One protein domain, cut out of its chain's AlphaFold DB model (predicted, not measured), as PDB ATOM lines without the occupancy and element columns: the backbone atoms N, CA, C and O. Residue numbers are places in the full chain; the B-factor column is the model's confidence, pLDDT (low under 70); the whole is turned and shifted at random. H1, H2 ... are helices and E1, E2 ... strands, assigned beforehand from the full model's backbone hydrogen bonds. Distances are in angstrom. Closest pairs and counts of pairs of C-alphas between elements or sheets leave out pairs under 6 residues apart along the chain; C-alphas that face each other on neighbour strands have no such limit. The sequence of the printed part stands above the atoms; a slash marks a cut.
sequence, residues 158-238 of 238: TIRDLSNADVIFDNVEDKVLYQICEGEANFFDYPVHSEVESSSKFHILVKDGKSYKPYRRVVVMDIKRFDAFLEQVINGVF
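What this domain is: This is residues 158 to 238 of the 238 residues of an uncharacterized protein of Angiostrongylus cantonensis (UniProt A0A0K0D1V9). The model is a loose, open bracket: a long two-stranded ribbon, E1 with E4, forms its base, the small hairpin of E2 and E3 rises at one end, and H1 and H2 make a pair of helices at the other. The leading stretch, residues 158 to 171, reaches into the space between the two ends. The printed part has 81 residues with two named helices and four named strands, in the order H1, E1, E2, E3, E4, H2; both two-stranded sheets, E1 - E4 and E2 - E3, are antiparallel. The class is mixed, helices and strands, with under half of the residues in named elements. The whole is loose, with a radius of gyration of the C-alphas of 14.6 A, and only just elongated, with spans of 40 by 27 by 22 A.

Where its parts are: Residues 158 to 171 hold no named element. H1 covers residues 172 to 179, 12.2 A long, and begins with C-alpha 172 at (-32.933, -37.871, 13.318). E1, residues 185 to 191, is 20.2 A long and begins with C-alpha 185 at (-25.600, -26.858, -0.105). E2 is residues 205 to 207 and E3 residues 210 to 212. E4, residues 215 to 221, is 19.2 A long. H2, residues 223 to 234, is 16.1 A long and ends with C-alpha 234 at (-31.962, -45.132, 3.374).

How they stand to each other: E1 and E4 are antiparallel, at 163 degrees between their directions; N 186 and O 220 are within hydrogen-bond range at 2.8 A, N 190 and O 216 at 2.9 A. E3 runs on into E4 across a break of 2 residues, at 47 degrees. E2 and E3 form an antiparallel hairpin at 152 degrees, with N 205 and O 212 2.9 A apart. H1 touches H2, whose residues 229 to 233 alone take part; the closest C-alphas are those of Glu 173 and Val 233, 6.0 A apart. The two helices stand at a steep tilt of 47 degrees and run opposite ways. H1 is apart from E4. The closest C-alphas of E1 and H2, those of Ala 185 and Arg 225, are 6.9 A apart. E2 and E3 are both apart from H1 and H2. In H2 every O i to N i+4 pair is within hydrogen-bond range; in H1 0 of 4 are, while 5 of 5 O i to N i+3 pairs are.

The domain as a whole: The two C-alphas farthest apart, those of Ser 199 and Lys 224, are 40.5 A apart. The printed part has no cut and ends at the chain's last residue, 238. The link from E1 to E2, residues 192 to 204, is long; the other four links are tight. The mean pLDDT of the printed part is 80.9, and residues 158 to 165 and 237 to 238 are under 70.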
ATOM      1  N   THR A 158     -23.322 -41.845  18.920       34.34
ATOM      2  CA  THR A 158     -22.250 -40.820  18.874       34.34
ATOM      3  C   THR A 158     -21.816 -40.166  17.549       34.34
ATOM      4  O   THR A 158     -21.033 -40.747  16.805       34.34
ATOM      5  N   ILE A 159     -22.096 -38.859  17.403       37.62
ATOM      6  CA  ILE A 159     -21.117 -37.929  16.806       37.62
ATOM      7  C   ILE A 159     -20.180 -37.489  17.935       37.62
ATOM      8  O   ILE A 159     -20.570 -36.731  18.824       37.62
ATOM      9  N   ARG A 160     -18.936 -37.971  17.902       33.31
ATOM     10  CA  ARG A 160     -17.809 -37.153  18.357       33.31
ATOM     11  C   ARG A 160     -17.616 -36.081  17.280       33.31
ATOM     12  O   ARG A 160     -17.539 -36.436  16.111       33.31
ATOM     13  N   ASP A 161     -17.594 -34.817  17.700       39.59
ATOM     14  CA  ASP A 161     -17.226 -33.623  16.915       39.59
ATOM     15  C   ASP A 161     -18.345 -32.783  16.253       39.59
ATOM     16  O   ASP A 161     -18.145 -32.209  15.186       39.59
ATOM     17  N   LEU A 162     -19.481 -32.566  16.931       39.66
ATOM     18  CA  LEU A 162     -20.239 -31.310  16.767       39.66
ATOM     19  C   LEU A 162     -19.895 -30.400  17.949       39.66
ATOM     20  O   LEU A 162     -20.246 -30.670  19.096       39.66
ATOM     21  N   SER A 163     -19.109 -29.364  17.682       43.88
ATOM     22  CA  SER A 163     -18.513 -28.493  18.690       43.88
ATOM     23  C   SER A 163     -19.565 -27.749  19.536       43.88
ATOM     24  O   SER A 163     -20.325 -26.916  19.055       43.88
ATOM     25  N   ASN A 164     -19.529 -28.019  20.844       46.53
ATOM     26  CA  ASN A 164     -20.025 -27.205  21.966       46.53
ATOM     27  C   ASN A 164     -21.537 -26.957  22.159       46.53
ATOM     28  O   ASN A 164     -21.876 -26.246  23.106       46.53
ATOM     29  N   ALA A 165     -22.450 -27.553  21.389       54.09
ATOM     30  CA  ALA A 165     -23.886 -27.480  21.695       54.09
ATOM     31  C   ALA A 165     -24.548 -28.864  21.674       54.09
ATOM     32  O   ALA A 165     -24.437 -29.594  20.692       54.09
ATOM     33  N   ASP A 166     -25.269 -29.205  22.747       71.88
ATOM     34  CA  ASP A 166     -26.184 -30.348  22.771       71.88
ATOM     35  C   ASP A 166     -27.348 -30.045  21.807       71.88
ATOM     36  O   ASP A 166     -28.315 -29.385  22.180       71.88
ATOM     37  N   VAL A 167     -27.244 -30.451  20.542       74.94
ATOM     38  CA  VAL A 167     -28.336 -30.315  19.564       74.94
ATOM     39  C   VAL A 167     -29.183 -31.584  19.590       74.94
ATOM     40  O   VAL A 167     -28.656 -32.692  19.486       74.94
ATOM     41  N   ILE A 168     -30.498 -31.417  19.723       79.88
ATOM     42  CA  ILE A 168     -31.486 -32.491  19.590       79.88
ATOM     43  C   ILE A 168     -32.208 -32.277  18.262       79.88
ATOM     44  O   ILE A 168     -32.643 -31.164  17.975       79.88
ATOM     45  N   PHE A 169     -32.309 -33.337  17.467       80.50
ATOM     46  CA  PHE A 169     -33.038 -33.332  16.205       80.50
ATOM     47  C   PHE A 169     -34.407 -33.968  16.408       80.50
ATOM     48  O   PHE A 169     -34.482 -35.096  16.896       80.50
ATOM     49  N   ASP A 170     -35.463 -33.254  16.018       77.31
ATOM     50  CA  ASP A 170     -36.827 -33.793  16.024       77.31
ATOM     51  C   ASP A 170     -36.962 -34.909  14.978       77.31
ATOM     52  O   ASP A 170     -37.510 -35.971  15.270       77.31
ATOM     53  N   ASN A 171     -36.362 -34.714  13.797       78.75
ATOM     54  CA  ASN A 171     -36.127 -35.773  12.825       78.75
ATOM     55  C   ASN A 171     -34.640 -36.149  12.804       78.75
ATOM     56  O   ASN A 171     -33.789 -35.380  12.369       78.75
ATOM     57  N   VAL A 172     -34.314 -37.355  13.264       77.31
ATOM     58  CA  VAL A 172     -32.933 -37.871  13.318       77.31
ATOM     59  C   VAL A 172     -32.218 -37.863  11.963       77.31
ATOM     60  O   VAL A 172     -30.999 -37.714  11.927       77.31
ATOM     61  N   GLU A 173     -32.965 -37.983  10.865       80.50
ATOM     62  CA  GLU A 173     -32.449 -37.955   9.496       80.50
ATOM     63  C   GLU A 173     -31.827 -36.591   9.171       80.50
ATOM     64  O   GLU A 173     -30.840 -36.520   8.444       80.50
ATOM     65  N   ASP A 174     -32.300 -35.505   9.789       84.12
ATOM     66  CA  ASP A 174     -31.764 -34.160   9.562       84.12
ATOM     67  C   ASP A 174     -30.316 -34.015  10.042       84.12
ATOM     68  O   ASP A 174     -29.589 -33.134   9.577       84.12
ATOM     69  N   LYS A 175     -29.854 -34.900  10.934       84.12
ATOM     70  CA  LYS A 175     -28.451 -34.971  11.365       84.12
ATOM     71  C   LYS A 175     -27.511 -35.231  10.183       84.12
ATOM     72  O   LYS A 175     -26.414 -34.672  10.143       84.12
ATOM     73  N   VAL A 176     -27.968 -35.992   9.189       86.12
ATOM     74  CA  VAL A 176     -27.228 -36.306   7.958       86.12
ATOM     75  C   VAL A 176     -26.877 -35.032   7.186       86.12
ATOM     76  O   VAL A 176     -25.772 -34.901   6.656       86.12
ATOM     77  N   LEU A 177     -27.760 -34.024   7.195       85.38
ATOM     78  CA  LEU A 177     -27.522 -32.745   6.511       85.38
ATOM     79  C   LEU A 177     -26.257 -32.027   7.014       85.38
ATOM     80  O   LEU A 177     -25.686 -31.222   6.272       85.38
ATOM     81  N   TYR A 178     -25.813 -32.322   8.241       83.12
ATOM     82  CA  TYR A 178     -24.608 -31.766   8.865       83.12
ATOM     83  C   TYR A 178     -23.343 -32.589   8.588       83.12
ATOM     84  O   TYR A 178     -22.245 -32.073   8.780       83.12
ATOM     85  N   GLN A 179     -23.479 -33.850   8.175       83.31
ATOM     86  CA  GLN A 179     -22.362 -34.791   8.021       83.31
ATOM     87  C   GLN A 179     -21.891 -34.912   6.568       83.31
ATOM     88  O   GLN A 179     -20.704 -35.111   6.320       83.31
ATOM     89  N   ILE A 180     -22.806 -34.780   5.607       85.75
ATOM     90  CA  ILE A 180     -22.501 -34.926   4.180       85.75
ATOM     91  C   ILE A 180     -21.597 -33.785   3.703       85.75
ATOM     92  O   ILE A 180     -21.746 -32.635   4.128       85.75
ATOM     93  N   CYS A 181     -20.696 -34.058   2.760       87.31
ATOM     94  CA  CYS A 181     -19.893 -33.039   2.067       87.31
ATOM     95  C   CYS A 181     -20.017 -33.115   0.534       87.31
ATOM     96  O   CYS A 181     -19.593 -32.200  -0.165       87.31
ATOM     97  N   GLU A 182     -20.650 -34.165   0.015       92.56
ATOM     98  CA  GLU A 182     -20.958 -34.367  -1.393       92.56
ATOM     99  C   GLU A 182     -21.970 -33.334  -1.898       92.56
ATOM    100  O   GLU A 182     -22.973 -33.079  -1.240       92.56
ATOM    101  N   GLY A 183     -21.726 -32.769  -3.084       94.38
ATOM    102  CA  GLY A 183     -22.611 -31.771  -3.698       94.38
ATOM    103  C   GLY A 183     -22.547 -30.394  -3.031       94.38
ATOM    104  O   GLY A 183     -21.778 -30.163  -2.098       94.38
ATOM    105  N   GLU A 184     -23.346 -29.459  -3.537       94.19
ATOM    106  CA  GLU A 184     -23.436 -28.095  -3.010       94.19
ATOM    107  C   GLU A 184     -24.680 -27.911  -2.136       94.19
ATOM    108  O   GLU A 184     -25.784 -28.319  -2.499       94.19
ATOM    109  N   ALA A 185     -24.510 -27.240  -0.993       94.50
ATOM    110  CA  ALA A 185     -25.600 -26.858  -0.105       94.50
ATOM    111  C   ALA A 185     -25.361 -25.471   0.488       94.50
ATOM    112  O   ALA A 185     -24.272 -25.164   0.967       94.50
ATOM    113  N   ASN A 186     -26.414 -24.662   0.527       94.00
ATOM    114  CA  ASN A 186     -26.480 -23.443   1.315       94.00
ATOM    115  C   ASN A 186     -27.640 -23.580   2.294       94.00
ATOM    116  O   ASN A 186     -28.732 -23.995   1.911       94.00
ATOM    117  N   PHE A 187     -27.430 -23.198   3.547       93.94
ATOM    118  CA  PHE A 187     -28.475 -23.265   4.559       93.94
ATOM    119  C   PHE A 187     -28.417 -22.080   5.512       93.94
ATOM    120  O   PHE A 187     -27.411 -21.377   5.612       93.94
ATOM    121  N   PHE A 188     -29.514 -21.872   6.225       90.50
ATOM    122  CA  PHE A 188     -29.550 -21.014   7.398       90.50
ATOM    123  C   PHE A 188     -30.534 -21.581   8.416       90.50
ATOM    124  O   PHE A 188     -31.491 -22.269   8.051       90.50
ATOM    125  N   ASP A 189     -30.305 -21.238   9.680       89.94
ATOM    126  CA  ASP A 189     -31.176 -21.608  10.787       89.94
ATOM    127  C   ASP A 189     -31.898 -20.365  11.308       89.94
ATOM    128  O   ASP A 189     -31.318 -19.277  11.378       89.94
ATOM    129  N   TYR A 190     -33.163 -20.510  11.695       86.56
ATOM    130  CA  TYR A 190     -33.923 -19.435  12.323       86.56
ATOM    131  C   TYR A 190     -34.652 -19.916  13.585       86.56
ATOM    132  O   TYR A 190     -35.155 -21.041  13.620       86.56
ATOM    133  N   PRO A 191     -34.701 -19.084  14.643       87.44
ATOM    134  CA  PRO A 191     -35.361 -19.438  15.888       87.44
ATOM    135  C   PRO A 191     -36.879 -19.469  15.708       87.44
ATOM    136  O   PRO A 191     -37.463 -18.548  15.141       87.44
ATOM    137  N   VAL A 192     -37.517 -20.496  16.264       86.44
ATOM    138  CA  VAL A 192     -38.977 -20.664  16.209       86.44
ATOM    139  C   VAL A 192     -39.652 -20.180  17.493       86.44
ATOM    140  O   VAL A 192     -40.760 -19.650  17.456       86.44
ATOM    141  N   HIS A 193     -38.954 -20.272  18.627       79.19
ATOM    142  CA  HIS A 193     -39.484 -19.935  19.952       79.19
ATOM    143  C   HIS A 193     -40.049 -18.513  20.092       79.19
ATOM    144  O   HIS A 193     -40.900 -18.275  20.948       79.19
ATOM    145  N   SER A 194     -39.573 -17.563  19.280       77.38
ATOM    146  CA  SER A 194     -40.044 -16.171  19.270       77.38
ATOM    147  C   SER A 194     -41.318 -15.950  18.451       77.38
ATOM    148  O   SER A 194     -41.872 -14.856  18.476       77.38
ATOM    149  N   GLU A 195     -41.751 -16.947  17.682       82.00
ATOM    150  CA  GLU A 195     -42.891 -16.861  16.758       82.00
ATOM    151  C   GLU A 195     -44.128 -17.590  17.298       82.00
ATOM    152  O   GLU A 195     -45.169 -17.648  16.642       82.00
ATOM    153  N   VAL A 196     -44.019 -18.124  18.514       84.25
ATOM    154  CA  VAL A 196     -45.051 -18.905  19.188       84.25
ATOM    155  C   VAL A 196     -45.304 -18.384  20.596       84.25
ATOM    156  O   VAL A 196     -44.465 -17.717  21.201       84.25
ATOM    157  N   GLU A 197     -46.484 -18.695  21.123       83.06
ATOM    158  CA  GLU A 197     -46.826 -18.430  22.520       83.06
ATOM    159  C   GLU A 197     -46.013 -19.307  23.472       83.06
ATOM    160  O   GLU A 197     -45.570 -20.393  23.102       83.06
ATOM    161  N   SER A 198     -45.858 -18.861  24.720       83.38
ATOM    162  CA  SER A 198     -45.090 -19.584  25.743       83.38
ATOM    163  C   SER A 198     -45.658 -20.962  26.094       83.38
ATOM    164  O   SER A 198     -44.923 -21.816  26.578       83.38
ATOM    165  N   SER A 199     -46.946 -21.187  25.832       82.50
ATOM    166  CA  SER A 199     -47.638 -22.474  25.973       82.50
ATOM    167  C   SER A 199     -47.354 -23.451  24.827       82.50
ATOM    168  O   SER A 199     -47.710 -24.624  24.919       82.50
ATOM    169  N   SER A 200     -46.750 -22.993  23.728       83.69
ATOM    170  CA  SER A 200     -46.490 -23.827  22.559       83.69
ATOM    171  C   SER A 200     -45.366 -24.826  22.816       83.69
ATOM    172  O   SER A 200     -44.311 -24.468  23.340       83.69
ATOM    173  N   LYS A 201     -45.525 -26.051  22.301       80.00
ATOM    174  CA  LYS A 201     -44.452 -27.061  22.248       80.00
ATOM    175  C   LYS A 201     -43.199 -26.582  21.498       80.00
ATOM    176  O   LYS A 201     -42.109 -27.083  21.733       80.00
ATOM    177  N   PHE A 202     -43.344 -25.578  20.627       81.69
ATOM    178  CA  PHE A 202     -42.241 -24.975  19.879       81.69
ATOM    179  C   PHE A 202     -41.584 -23.783  20.608       81.69
ATOM    180  O   PHE A 202     -40.717 -23.119  20.035       81.69
ATOM    181  N   HIS A 203     -41.991 -23.474  21.847       81.69
ATOM    182  CA  HIS A 203     -41.403 -22.391  22.637       81.69
ATOM    183  C   HIS A 203     -40.098 -22.820  23.313       81.69
ATOM    184  O   HIS A 203     -39.059 -22.182  23.145       81.69
ATOM    185  N   ILE A 204     -40.139 -23.909  24.078       83.56
ATOM    186  CA  ILE A 204     -38.982 -24.446  24.791       83.56
ATOM    187  C   ILE A 204     -39.197 -25.936  25.053       83.56
ATOM    188  O   ILE A 204     -40.279 -26.342  25.467       83.56
ATOM    189  N   LEU A 205     -38.165 -26.743  24.826       82.19
ATOM    190  CA  LEU A 205     -38.139 -28.144  25.230       82.19
ATOM    191  C   LEU A 205     -37.283 -28.253  26.492       82.19
ATOM    192  O   LEU A 205     -36.127 -27.838  26.486       82.19
ATOM    193  N   VAL A 206     -37.837 -28.808  27.566       80.62
ATOM    194  CA  VAL A 206     -37.075 -29.125  28.780       80.62
ATOM    195  C   VAL A 206     -36.852 -30.629  28.814       80.62
ATOM    196  O   VAL A 206     -37.812 -31.391  28.880       80.62
ATOM    197  N   LYS A 207     -35.591 -31.055  28.752       78.62
ATOM    198  CA  LYS A 207     -35.195 -32.466  28.793       78.62
ATOM    199  C   LYS A 207     -33.978 -32.620  29.694       78.62
ATOM    200  O   LYS A 207     -33.022 -31.862  29.557       78.62
ATOM    201  N   ASP A 208     -34.034 -33.558  30.637       83.69
ATOM    202  CA  ASP A 208     -32.948 -33.845  31.587       83.69
ATOM    203  C   ASP A 208     -32.431 -32.590  32.328       83.69
ATOM    204  O   ASP A 208     -31.232 -32.384  32.507       83.69
ATOM    205  N   GLY A 209     -33.348 -31.690  32.710       81.50
ATOM    206  CA  GLY A 209     -33.025 -30.426  33.387       81.50
ATOM    207  C   GLY A 209     -32.361 -29.362  32.502       81.50
ATOM    208  O   GLY A 209     -32.024 -28.286  32.999       81.50
ATOM    209  N   LYS A 210     -32.188 -29.623  31.201       80.69
ATOM    210  CA  LYS A 210     -31.680 -28.667  30.209       80.69
ATOM    211  C   LYS A 210     -32.817 -28.098  29.370       80.69
ATOM    212  O   LYS A 210     -33.744 -28.806  28.985       80.69
ATOM    213  N   SER A 211     -32.707 -26.810  29.061       81.75
ATOM    214  CA  SER A 211     -33.658 -26.092  28.218       81.75
ATOM    215  C   SER A 211     -33.113 -25.914  26.808       81.75
ATOM    216  O   SER A 211     -32.047 -25.328  26.616       81.75
ATOM    217  N   TYR A 212     -33.890 -26.345  25.823       82.06
ATOM    218  CA  TYR A 212     -33.578 -26.279  24.404       82.06
ATOM    219  C   TYR A 212     -34.547 -25.322  23.714       82.06
ATOM    220  O   TYR A 212     -35.760 -25.378  23.923       82.06
ATOM    221  N   LYS A 213     -34.009 -24.424  22.890       82.06
ATOM    222  CA  LYS A 213     -34.804 -23.500  22.076       82.06
ATOM    223  C   LYS A 213     -34.960 -24.086  20.675       82.06
ATOM    224  O   LYS A 213     -33.931 -24.352  20.059       82.06
ATOM    225  N   PRO A 214     -36.184 -24.242  20.154       86.56
ATOM    226  CA  PRO A 214     -36.383 -24.775  18.811       86.56
ATOM    227  C   PRO A 214     -35.887 -23.829  17.710       86.56
ATOM    228  O   PRO A 214     -36.112 -22.609  17.759       86.56
ATOM    229  N   TYR A 215     -35.239 -24.419  16.708       88.00
ATOM    230  CA  TYR A 215     -34.791 -23.784  15.469       88.00
ATOM    231  C   TYR A 215     -35.287 -24.599  14.281       88.00
ATOM    232  O   TYR A 215     -35.464 -25.809  14.381       88.00
ATOM    233  N   ARG A 216     -35.465 -23.930  13.145       89.44
ATOM    234  CA  ARG A 216     -35.677 -24.581  11.853       89.44
ATOM    235  C   ARG A 216     -34.529 -24.277  10.924       89.44
ATOM    236  O   ARG A 216     -34.061 -23.140  10.881       89.44
ATOM    237  N   ARG A 217     -34.148 -25.285  10.149       90.25
ATOM    238  CA  ARG A 217     -33.172 -25.173   9.075       90.25
ATOM    239  C   ARG A 217     -33.883 -25.098   7.733       90.25
ATOM    240  O   ARG A 217     -34.787 -25.880   7.464       90.25
ATOM    241  N   VAL A 218     -33.438 -24.190   6.875       93.31
ATOM    242  CA  VAL A 218     -33.786 -24.195   5.449       93.31
ATOM    243  C   VAL A 218     -32.534 -24.538   4.666       93.31
ATOM    244  O   VAL A 218     -31.495 -23.924   4.899       93.31
ATOM    245  N   VAL A 219     -32.635 -25.473   3.722       94.88
ATOM    246  CA  VAL A 219     -31.517 -25.864   2.856       94.88
ATOM    247  C   VAL A 219     -31.898 -25.698   1.391       94.88
ATOM    248  O   VAL A 219     -32.949 -26.161   0.958       94.88
ATOM    249  N   VAL A 220     -31.021 -25.057   0.624       95.81
ATOM    250  CA  VAL A 220     -31.013 -25.097  -0.840       95.81
ATOM    251  C   VAL A 220     -29.813 -25.936  -1.241       95.81
ATOM    252  O   VAL A 220     -28.684 -25.602  -0.881       95.81
ATOM    253  N   MET A 221     -30.049 -27.022  -1.966       96.00
ATOM    254  CA  MET A 221     -28.998 -27.953  -2.354       96.00
ATOM    255  C   MET A 221     -29.140 -28.412  -3.800       96.00
ATOM    256  O   MET A 221     -30.232 -28.360  -4.370       96.00
ATOM    257  N   ASP A 222     -28.029 -28.832  -4.398       95.62
ATOM    258  CA  ASP A 222     -28.050 -29.473  -5.707       95.62
ATOM    259  C   ASP A 222     -28.531 -30.933  -5.621       95.62
ATOM    260  O   ASP A 222     -28.673 -31.518  -4.545       95.62
ATOM    261  N   ILE A 223     -28.806 -31.533  -6.782       94.75
ATOM    262  CA  ILE A 223     -29.297 -32.915  -6.839       94.75
ATOM    263  C   ILE A 223     -28.264 -33.909  -6.300       94.75
ATOM    264  O   ILE A 223     -28.632 -34.867  -5.641       94.75
ATOM    265  N   LYS A 224     -26.966 -33.640  -6.493       96.62
ATOM    266  CA  LYS A 224     -25.888 -34.507  -6.007       96.62
ATOM    267  C   LYS A 224     -25.868 -34.572  -4.477       96.62
ATOM    268  O   LYS A 224     -25.668 -35.644  -3.913       96.62
ATOM    269  N   ARG A 225     -26.078 -33.436  -3.813       95.88
ATOM    270  CA  ARG A 225     -26.220 -33.344  -2.359       95.88
ATOM    271  C   ARG A 225     -27.474 -34.065  -1.880       95.88
ATOM    272  O   ARG A 225     -27.416 -34.760  -0.871       95.88
ATOM    273  N   PHE A 226     -28.591 -33.883  -2.583       95.44
ATOM    274  CA  PHE A 226     -29.858 -34.518  -2.229       95.44
ATOM    275  C   PHE A 226     -29.798 -36.044  -2.371       95.44
ATOM    276  O   PHE A 226     -30.218 -36.748  -1.459       95.44
ATOM    277  N   ASP A 227     -29.195 -36.557  -3.444       95.25
ATOM    278  CA  ASP A 227     -28.994 -37.995  -3.651       95.25
ATOM    279  C   ASP A 227     -28.125 -38.595  -2.536       95.25
ATOM    280  O   ASP A 227     -28.495 -39.603  -1.941       95.25
ATOM    281  N   ALA A 228     -27.024 -37.927  -2.167       93.94
ATOM    282  CA  ALA A 228     -26.185 -38.355  -1.047       93.94
ATOM    283  C   ALA A 228     -26.951 -38.360   0.291       93.94
ATOM    284  O   ALA A 228     -26.759 -39.257   1.114       93.94
ATOM    285  N   PHE A 229     -27.832 -37.375   0.510       93.12
ATOM    286  CA  PHE A 229     -28.716 -37.332   1.677       93.12
ATOM    287  C   PHE A 229     -29.659 -38.533   1.708       93.12
ATOM    288  O   PHE A 229     -29.703 -39.238   2.716       93.12
ATOM    289  N   LEU A 230     -30.350 -38.816   0.603       91.00
ATOM    290  CA  LEU A 230     -31.248 -39.965   0.512       91.00
ATOM    291  C   LEU A 230     -30.505 -41.288   0.711       91.00
ATOM    292  O   LEU A 230     -30.981 -42.136   1.459       91.00
ATOM    293  N   GLU A 231     -29.332 -41.464   0.103       90.81
ATOM    294  CA  GLU A 231     -28.527 -42.676   0.268       90.81
ATOM    295  C   GLU A 231     -28.142 -42.921   1.733       90.81
ATOM    296  O   GLU A 231     -28.260 -44.048   2.214       90.81
ATOM    297  N   GLN A 232     -27.708 -41.895   2.469       87.75
ATOM    298  CA  GLN A 232     -27.352 -42.060   3.884       87.75
ATOM    299  C   GLN A 232     -28.573 -42.328   4.767       87.75
ATOM    300  O   GLN A 232     -28.506 -43.200   5.637       87.75
ATOM    301  N   VAL A 233     -29.696 -41.651   4.501       84.75
ATOM    302  CA  VAL A 233     -30.967 -41.881   5.205       84.75
ATOM    303  C   VAL A 233     -31.470 -43.310   4.985       84.75
ATOM    304  O   VAL A 233     -31.770 -44.007   5.951       84.75
ATOM    305  N   ILE A 234     -31.501 -43.781   3.735       81.50
ATOM    306  CA  ILE A 234     -31.962 -45.132   3.374       81.50
ATOM    307  C   ILE A 234     -31.062 -46.207   3.992       81.50
ATOM    308  O   ILE A 234     -31.553 -47.224   4.477       81.50
ATOM    309  N   ASN A 235     -29.746 -45.983   4.009       80.38
ATOM    310  CA  ASN A 235     -28.788 -46.929   4.582       80.38
ATOM    311  C   ASN A 235     -28.715 -46.878   6.119       80.38
ATOM    312  O   ASN A 235     -27.953 -47.638   6.718       80.38
ATOM    313  N   GLY A 236     -29.488 -46.001   6.767       72.19
ATOM    314  CA  GLY A 236     -29.539 -45.892   8.221       72.19
ATOM    315  C   GLY A 236     -28.250 -45.361   8.854       72.19
ATOM    316  O   GLY A 236     -27.925 -45.725   9.986       72.19
ATOM    317  N   VAL A 237     -27.479 -44.552   8.122       60.44
ATOM    318  CA  VAL A 237     -26.199 -44.002   8.586       60.44
ATOM    319  C   VAL A 237     -26.461 -42.646   9.246       60.44
ATOM    320  O   VAL A 237     -26.585 -41.642   8.553       60.44
ATOM    321  N   PHE A 238     -26.565 -42.625  10.583       60.03
ATOM    322  CA  PHE A 238     -26.887 -41.428  11.380       60.03
ATOM    323  C   PHE A 238     -25.900 -41.176  12.523       60.03
ATOM    324  O   PHE A 238     -25.732 -42.046  13.403       60.03
TER     325      PHE A 238